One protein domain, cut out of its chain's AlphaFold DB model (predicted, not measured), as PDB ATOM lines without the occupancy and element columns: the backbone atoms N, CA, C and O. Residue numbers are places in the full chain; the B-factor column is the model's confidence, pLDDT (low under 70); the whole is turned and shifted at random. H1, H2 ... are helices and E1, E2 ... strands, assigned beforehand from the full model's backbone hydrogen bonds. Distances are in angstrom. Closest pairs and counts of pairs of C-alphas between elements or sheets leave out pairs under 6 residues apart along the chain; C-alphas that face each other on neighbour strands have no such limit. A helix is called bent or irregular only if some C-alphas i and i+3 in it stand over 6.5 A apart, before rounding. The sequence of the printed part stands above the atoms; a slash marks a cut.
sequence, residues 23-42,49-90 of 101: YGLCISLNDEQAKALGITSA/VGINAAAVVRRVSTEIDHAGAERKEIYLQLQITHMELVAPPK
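AT A GLANCE: This is residues 23 to 42 and 49 to 90 of the 101 residues of an uncharacterized protein of Tardibacter chloracetimidivorans (UniProt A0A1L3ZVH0). A long, bent two-stranded hairpin, E1 and E2, makes the length, with the short helix H1 near the end away from its turn and residues 23 to 28 standing free before H1. The printed part has 62 residues, with one named helix and two named strands in the order H1, E1, E2, mostly strand, the sheet E1 - E2 antiparallel. The whole is extended, with a radius of gyration of the C-alphas of 17.4 A and spans of 55 by 27 by 19 A.

HOW THE PARTS SIT: In H1, residues 31 to 36, every O i to N i+4 pair is within hydrogen-bond range. E1, residues 50 to 64, and E2, residues 72 to 86, form an antiparallel hairpin at 166 degrees; N 50 and O 86 are within hydrogen-bond range at 3.0 A. E1 bends by 78 degrees at residue 54, E2 by 82 degrees at residue 82. H1 and E2 are apart.

IN THESE COORDINATES: H1, 8.6 A from first to last C-alpha, begins at C-alpha 31, (111.404, 282.779, 338.626). E1 spans 35.1 A and E2 34.4 A, ending at C-alpha 86, (105.454, 266.024, 334.157).

THE WHOLE: The C-alphas farthest apart, Ser 41 and Gly 68, are 55.5 A apart. Residues 43 to 48 are not printed; C-alphas 42 and 49 are 12.6 A apart. The E1 to E2 link is short. The pLDDT is under 70 at residues 23 to 24, 65 to 72 and 88 to 90.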
ATOM      1  N   TYR A  23     126.586 263.369 338.884       62.84
ATOM      2  CA  TYR A  23     126.448 263.140 337.457       62.84
ATOM      3  C   TYR A  23     125.032 263.494 337.006       62.84
ATOM      4  O   TYR A  23     124.041 263.031 337.572       62.84
ATOM      5  N   GLY A  24     124.935 264.303 335.956       66.12
ATOM      6  CA  GLY A  24     123.665 264.677 335.347       66.12
ATOM      7  C   GLY A  24     123.737 266.023 334.638       66.12
ATOM      8  O   GLY A  24     124.644 266.823 334.858       66.12
ATOM      9  N   LEU A  25     122.767 266.277 333.761       77.69
ATOM     10  CA  LEU A  25     122.586 267.592 333.155       77.69
ATOM     11  C   LEU A  25     121.715 268.446 334.077       77.69
ATOM     12  O   LEU A  25     120.547 268.132 334.298       77.69
ATOM     13  N   CYS A  26     122.279 269.538 334.588       84.81
ATOM     14  CA  CYS A  26     121.548 270.513 335.393       84.81
ATOM     15  C   CYS A  26     121.028 271.654 334.513       84.81
ATOM     16  O   CYS A  26     121.761 272.203 333.689       84.81
ATOM     17  N   ILE A  27     119.770 272.038 334.726       87.06
ATOM     18  CA  ILE A  27     119.148 273.208 334.104       87.06
ATOM     19  C   ILE A  27     118.726 274.145 335.233       87.06
ATOM     20  O   ILE A  27     117.975 273.749 336.122       87.06
ATOM     21  N   SER A  28     119.212 275.382 335.208       90.25
ATOM     22  CA  SER A  28     118.794 276.422 336.148       90.25
ATOM     23  C   SER A  28     117.716 277.280 335.505       90.25
ATOM     24  O   SER A  28     117.897 277.781 334.396       90.25
ATOM     25  N   LEU A  29     116.597 277.445 336.206       88.88
ATOM     26  CA  LEU A  29     115.461 278.243 335.763       88.88
ATOM     27  C   LEU A  29     115.354 279.494 336.629       88.88
ATOM     28  O   LEU A  29     115.578 279.438 337.838       88.88
ATOM     29  N   ASN A  30     115.004 280.617 336.012       91.69
ATOM     30  CA  ASN A  30     114.636 281.817 336.756       91.69
ATOM     31  C   ASN A  30     113.172 281.741 337.242       91.69
ATOM     32  O   ASN A  30     112.432 280.816 336.903       91.69
ATOM     33  N   ASP A  31     112.752 282.726 338.040       90.94
ATOM     34  CA  ASP A  31     111.404 282.779 338.626       90.94
ATOM     35  C   ASP A  31     110.288 282.782 337.562       90.94
ATOM     36  O   ASP A  31     109.310 282.045 337.673       90.94
ATOM     37  N   GLU A  32     110.454 283.551 336.484       92.00
ATOM     38  CA  GLU A  32     109.469 283.623 335.398       92.00
ATOM     39  C   GLU A  32     109.317 282.280 334.668       92.00
ATOM     40  O   GLU A  32     108.201 281.843 334.390       92.00
ATOM     41  N   GLN A  33     110.429 281.594 334.403       90.44
ATOM     42  CA  GLN A  33     110.448 280.280 333.761       90.44
ATOM     43  C   GLN A  33     109.848 279.200 334.664       90.44
ATOM     44  O   GLN A  33     109.076 278.368 334.190       90.44
ATOM     45  N   ALA A  34     110.159 279.220 335.964       89.06
ATOM     46  CA  ALA A  34     109.580 278.296 336.934       89.06
ATOM     47  C   ALA A  34     108.053 278.458 337.008       89.06
ATOM     48  O   ALA A  34     107.319 277.471 336.922       89.06
ATOM     49  N   LYS A  35     107.565 279.704 337.056       89.12
ATOM     50  CA  LYS A  35     106.129 280.019 337.012       89.12
ATOM     51  C   LYS A  35     105.473 279.577 335.708       89.12
ATOM     52  O   LYS A  35     104.383 279.013 335.748       89.12
ATOM     53  N   ALA A  36     106.129 279.790 334.566       89.56
ATOM     54  CA  ALA A  36     105.624 279.361 333.259       89.56
ATOM     55  C   ALA A  36     105.481 277.832 333.150       89.56
ATOM     56  O   ALA A  36     104.597 277.347 332.448       89.56
ATOM     57  N   LEU A  37     106.303 277.077 333.883       87.88
ATOM     58  CA  LEU A  37     106.206 275.619 334.011       87.88
ATOM     59  C   LEU A  37     105.193 275.160 335.074       87.88
ATOM     60  O   LEU A  37     105.090 273.966 335.347       87.88
ATOM     61  N   GLY A  38     104.456 276.090 335.686       86.56
ATOM     62  CA  GLY A  38     103.453 275.798 336.708       86.56
ATOM     63  C   GLY A  38     104.012 275.639 338.124       86.56
ATOM     64  O   GLY A  38     103.260 275.271 339.025       86.56
ATOM     65  N   ILE A  39     105.296 275.938 338.366       86.06
ATOM     66  CA  ILE A  39     105.851 275.972 339.724       86.06
ATOM     67  C   ILE A  39     105.450 277.294 340.386       86.06
ATOM     68  O   ILE A  39     106.131 278.311 340.264       86.06
ATOM     69  N   THR A  40     104.325 277.287 341.098       82.12
ATOM     70  CA  THR A  40     103.836 278.451 341.858       82.12
ATOM     71  C   THR A  40     104.303 278.462 343.314       82.12
ATOM     72  O   THR A  40     104.232 279.493 343.977       82.12
ATOM     73  N   SER A  41     104.783 277.322 343.813       83.38
ATOM     74  CA  SER A  41     105.376 277.151 345.141       83.38
ATOM     75  C   SER A  41     106.670 276.356 345.017       83.38
ATOM     76  O   SER A  41     106.703 275.366 344.287       83.38
ATOM     77  N   ALA A  42     107.717 276.769 345.731       81.81
ATOM     78  CA  ALA A  42     109.004 276.085 345.701       81.81
ATOM     79  C   ALA A  42     108.858 274.635 346.209       81.81
ATOM     80  O   ALA A  42     108.442 274.449 347.355       81.81
ATOM     81  N   VAL A  49     111.176 265.189 339.729       84.75
ATOM     82  CA  VAL A  49     110.337 265.768 338.674       84.75
ATOM     83  C   VAL A  49     110.644 265.086 337.349       84.75
ATOM     84  O   VAL A  49     111.799 264.788 337.044       84.75
ATOM     85  N   GLY A  50     109.608 264.812 336.561       86.62
ATOM     86  CA  GLY A  50     109.778 264.395 335.179       86.62
ATOM     87  C   GLY A  50     109.889 265.621 334.279       86.62
ATOM     88  O   GLY A  50     109.199 266.617 334.487       86.62
ATOM     89  N   ILE A  51     110.735 265.543 333.257       88.38
ATOM     90  CA  ILE A  51     110.857 266.583 332.235       88.38
ATOM     91  C   ILE A  51     110.509 265.964 330.887       88.38
ATOM     92  O   ILE A  51     111.076 264.937 330.511       88.38
ATOM     93  N   ASN A  52     109.614 266.611 330.146       89.94
ATOM     94  CA  ASN A  52     109.406 266.344 328.728       89.94
ATOM     95  C   ASN A  52     109.859 267.573 327.931       89.94
ATOM     96  O   ASN A  52     109.499 268.700 328.266       89.94
ATOM     97  N   ALA A  53     110.700 267.378 326.916       90.94
ATOM     98  CA  ALA A  53     111.350 268.475 326.208       90.94
ATOM     99  C   ALA A  53     111.491 268.203 324.709       90.94
ATOM    100  O   ALA A  53     111.828 267.098 324.286       90.94
ATOM    101  N   ALA A  54     111.311 269.254 323.908       92.25
ATOM    102  CA  ALA A  54     111.636 269.278 322.490       92.25
ATOM    103  C   ALA A  54     112.932 270.066 322.269       92.25
ATOM    104  O   ALA A  54     113.072 271.213 322.711       92.25
ATOM    105  N   ALA A  55     113.877 269.469 321.548       92.56
ATOM    106  CA  ALA A  55     115.186 270.053 321.293       92.56
ATOM    107  C   ALA A  55     115.534 270.076 319.801       92.56
ATOM    108  O   ALA A  55     115.057 269.256 319.018       92.56
ATOM    109  N   VAL A  56     116.407 271.009 319.426       94.12
ATOM    110  CA  VAL A  56     116.990 271.125 318.086       94.12
ATOM    111  C   VAL A  56     118.475 270.788 318.160       94.12
ATOM    112  O   VAL A  56     119.179 271.221 319.076       94.12
ATOM    113  N   VAL A  57     118.970 270.029 317.184       94.25
ATOM    114  CA  VAL A  57     120.400 269.719 317.062       94.25
ATOM    115  C   VAL A  57     121.149 270.978 316.627       94.25
ATOM    116  O   VAL A  57     120.891 271.529 315.561       94.25
ATOM    117  N   ARG A  58     122.087 271.437 317.457       94.81
ATOM    118  CA  ARG A  58     122.938 272.607 317.188       94.81
ATOM    119  C   ARG A  58     124.259 272.244 316.533       94.81
ATOM    120  O   ARG A  58     124.757 273.003 315.707       94.81
ATOM    121  N   ARG A  59     124.831 271.104 316.911       90.81
ATOM    122  CA  ARG A  59     126.115 270.628 316.401       90.81
ATOM    123  C   ARG A  59     126.119 269.111 316.360       90.81
ATOM    124  O   ARG A  59     125.615 268.465 317.277       90.81
ATOM    125  N   VAL A  60     126.729 268.575 315.311       91.56
ATOM    126  CA  VAL A  60     127.054 267.158 315.173       91.56
ATOM    127  C   VAL A  60     128.549 267.073 314.911       91.56
ATOM    128  O   VAL A  60     129.055 267.763 314.029       91.56
ATOM    129  N   SER A  61     129.252 266.258 315.688       87.44
ATOM    130  CA  SER A  61     130.631 265.871 315.405       87.44
ATOM    131  C   SER A  61     130.698 264.359 315.346       87.44
ATOM    132  O   SER A  61     130.042 263.676 316.132       87.44
ATOM    133  N   THR A  62     131.466 263.843 314.399       86.00
ATOM    134  CA  THR A  62     131.697 262.409 314.285       86.00
ATOM    135  C   THR A  62     133.183 262.162 314.235       86.00
ATOM    136  O   THR A  62     133.851 262.707 313.357       86.00
ATOM    137  N   GLU A  63     133.668 261.347 315.155       80.12
ATOM    138  CA  GLU A  63     135.057 260.923 315.195       80.12
ATOM    139  C   GLU A  63     135.145 259.489 314.677       80.12
ATOM    140  O   GLU A  63     134.283 258.652 314.964       80.12
ATOM    141  N   ILE A  64     136.132 259.247 313.817       75.94
ATOM    142  CA  ILE A  64     136.430 257.926 313.276       75.94
ATOM    143  C   ILE A  64     137.795 257.560 313.830       75.94
ATOM    144  O   ILE A  64     138.796 258.169 313.453       75.94
ATOM    145  N   ASP A  65     137.825 256.571 314.714       68.88
ATOM    146  CA  ASP A  65     139.080 256.055 315.238       68.88
ATOM    147  C   ASP A  65     139.835 255.324 314.120       68.88
ATOM    148  O   ASP A  65     139.406 254.290 313.605       68.88
ATOM    149  N   HIS A  66     140.990 255.856 313.721       58.88
ATOM    150  CA  HIS A  66     141.806 255.293 312.639       58.88
ATOM    151  C   HIS A  66     142.574 254.013 313.036       58.88
ATOM    152  O   HIS A  66     143.358 253.489 312.244       58.88
ATOM    153  N   ALA A  67     142.329 253.464 314.229       59.16
ATOM    154  CA  ALA A  67     142.998 252.279 314.769       59.16
ATOM    155  C   ALA A  67     142.205 250.972 314.550       59.16
ATOM    156  O   ALA A  67     142.094 250.139 315.446       59.16
ATOM    157  N   GLY A  68     141.648 250.772 313.350       54.94
ATOM    158  CA  GLY A  68     141.105 249.473 312.921       54.94
ATOM    159  C   GLY A  68     139.776 249.043 313.556       54.94
ATOM    160  O   GLY A  68     139.333 247.924 313.308       54.94
ATOM    161  N   ALA A  69     139.118 249.909 314.326       57.22
ATOM    162  CA  ALA A  69     137.762 249.688 314.811       57.22
ATOM    163  C   ALA A  69     136.803 250.633 314.080       57.22
ATOM    164  O   ALA A  69     136.965 251.848 314.134       57.22
ATOM    165  N   GLU A  70     135.764 250.097 313.436       57.50
ATOM    166  CA  GLU A  70     134.666 250.867 312.824       57.50
ATOM    167  C   GLU A  70     133.767 251.552 313.877       57.50
ATOM    168  O   GLU A  70     132.543 251.621 313.743       57.50
ATOM    169  N   ARG A  71     134.335 252.032 314.985       58.91
ATOM    170  CA  ARG A  71     133.571 252.695 316.032       58.91
ATOM    171  C   ARG A  71     133.480 254.175 315.699       58.91
ATOM    172  O   ARG A  71     134.370 254.961 315.995       58.91
ATOM    173  N   LYS A  72     132.383 254.541 315.041       68.19
ATOM    174  CA  LYS A  72     132.014 255.938 314.825       68.19
ATOM    175  C   LYS A  72     131.447 256.501 316.122       68.19
ATOM    176  O   LYS A  72     130.341 256.131 316.523       68.19
ATOM    177  N   GLU A  73     132.178 257.399 316.763       78.38
ATOM    178  CA  GLU A  73     131.656 258.141 317.906       78.38
ATOM    179  C   GLU A  73     130.853 259.338 317.406       78.38
ATOM    180  O   GLU A  73     131.285 260.067 316.510       78.38
ATOM    181  N   ILE A  74     129.647 259.519 317.943       82.44
ATOM    182  CA  ILE A  74     128.750 260.606 317.556       82.44
ATOM    183  C   ILE A  74     128.558 261.511 318.764       82.44
ATOM    184  O   ILE A  74     127.994 261.106 319.778       82.44
ATOM    185  N   TYR A  75     128.967 262.762 318.604       84.69
ATOM    186  CA  TYR A  75     128.780 263.818 319.583       84.69
ATOM    187  C   TYR A  75     127.690 264.765 319.091       84.69
ATOM    188  O   TYR A  75     127.782 265.329 317.996       84.69
ATOM    189  N   LEU A  76     126.652 264.949 319.907       88.56
ATOM    190  CA  LEU A  76     125.530 265.836 319.617       88.56
ATOM    191  C   LEU A  76     125.477 266.964 320.642       88.56
ATOM    192  O   LEU A  76     125.547 266.729 321.845       88.56
ATOM    193  N   GLN A  77     125.275 268.186 320.158       90.12
ATOM    194  CA  GLN A  77     124.861 269.310 320.990       90.12
ATOM    195  C   GLN A  77     123.386 269.587 320.723       90.12
ATOM    196  O   GLN A  77     123.007 269.903 319.593       90.12
ATOM    197  N   LEU A  78     122.559 269.483 321.759       91.19
ATOM    198  CA  LEU A  78     121.124 269.741 321.692       91.19
ATOM    199  C   LEU A  78     120.808 271.075 322.367       91.19
ATOM    200  O   LEU A  78     121.311 271.359 323.451       91.19
ATOM    201  N   GLN A  79     119.956 271.884 321.743       92.50
ATOM    202  CA  GLN A  79     119.333 273.032 322.391       92.50
ATOM    203  C   GLN A  79     117.867 272.719 322.659       92.50
ATOM    204  O   GLN A  79     117.092 272.544 321.721       92.50
ATOM    205  N   ILE A  80     117.482 272.714 323.931       91.75
ATOM    206  CA  ILE A  80     116.079 272.626 324.336       91.75
ATOM    207  C   ILE A  80     115.359 273.906 323.891       91.75
ATOM    208  O   ILE A  80     115.843 275.012 324.122       91.75
ATOM    209  N   THR A  81     114.220 273.744 323.220       92.12
ATOM    210  CA  THR A  81     113.397 274.853 322.700       92.12
ATOM    211  C   THR A  81     112.054 274.958 323.402       92.12
ATOM    212  O   THR A  81     111.557 276.061 323.590       92.12
ATOM    213  N   HIS A  82     111.484 273.823 323.802       92.25
ATOM    214  CA  HIS A  82     110.230 273.743 324.540       92.25
ATOM    215  C   HIS A  82     110.372 272.664 325.605       92.25
ATOM    216  O   HIS A  82     111.034 271.651 325.370       92.25
ATOM    217  N   MET A  83     109.773 272.888 326.768       92.69
ATOM    218  CA  MET A  83     109.854 271.980 327.902       92.69
ATOM    219  C   MET A  83     108.585 272.085 328.740       92.69
ATOM    220  O   MET A  83     108.016 273.167 328.863       92.69
ATOM    221  N   GLU A  84     108.182 270.973 329.334       91.69
ATOM    222  CA  GLU A  84     107.141 270.892 330.351       91.69
ATOM    223  C   GLU A  84     107.617 270.011 331.513       91.69
ATOM    224  O   GLU A  84     108.474 269.133 331.349       91.69
ATOM    225  N   LEU A  85     107.048 270.252 332.694       88.69
ATOM    226  CA  LEU A  85     107.220 269.376 333.844       88.69
ATOM    227  C   LEU A  85     106.071 268.380 333.875       88.69
ATOM    228  O   LEU A  85     104.902 268.754 333.809       88.69
ATOM    229  N   VAL A  86     106.417 267.108 334.000       85.25
ATOM    230  CA  VAL A  86     105.454 266.024 334.157       85.25
ATOM    231  C   VAL A  86     105.623 265.407 335.535       85.25
ATOM    232  O   VAL A  86     106.715 265.424 336.115       85.25
ATOM    233  N   ALA A  87     104.536 264.853 336.073       72.75
ATOM    234  CA  ALA A  87     104.629 264.056 337.286       72.75
ATOM    235  C   ALA A  87     105.719 262.988 337.087       72.75
ATOM    236  O   ALA A  87     105.765 262.376 336.010       72.75
ATOM    237  N   PRO A  88     106.612 262.783 338.073       64.56
ATOM    238  CA  PRO A  88     107.641 261.769 337.945       64.56
ATOM    239  C   PRO A  88     106.964 260.431 337.627       64.56
ATOM    240  O   PRO A  88     105.880 260.152 338.162       64.56
ATOM    241  N   PRO A  89     107.547 259.610 336.736       59.44
ATOM    242  CA  PRO A  89     107.009 258.286 336.484       59.44
ATOM    243  C   PRO A  89     106.893 257.585 337.835       59.44
ATOM    244  O   PRO A  89     107.863 257.544 338.591       59.44
ATOM    245  N   LYS A  90     105.693 257.091 338.168       54.41
ATOM    246  CA  LYS A  90     105.498 256.292 339.379       54.41
ATOM    247  C   LYS A  90     106.480 255.133 339.278       54.41
ATOM    248  O   LYS A  90     106.269 254.238 338.461       54.41
TER     249      LYS A  90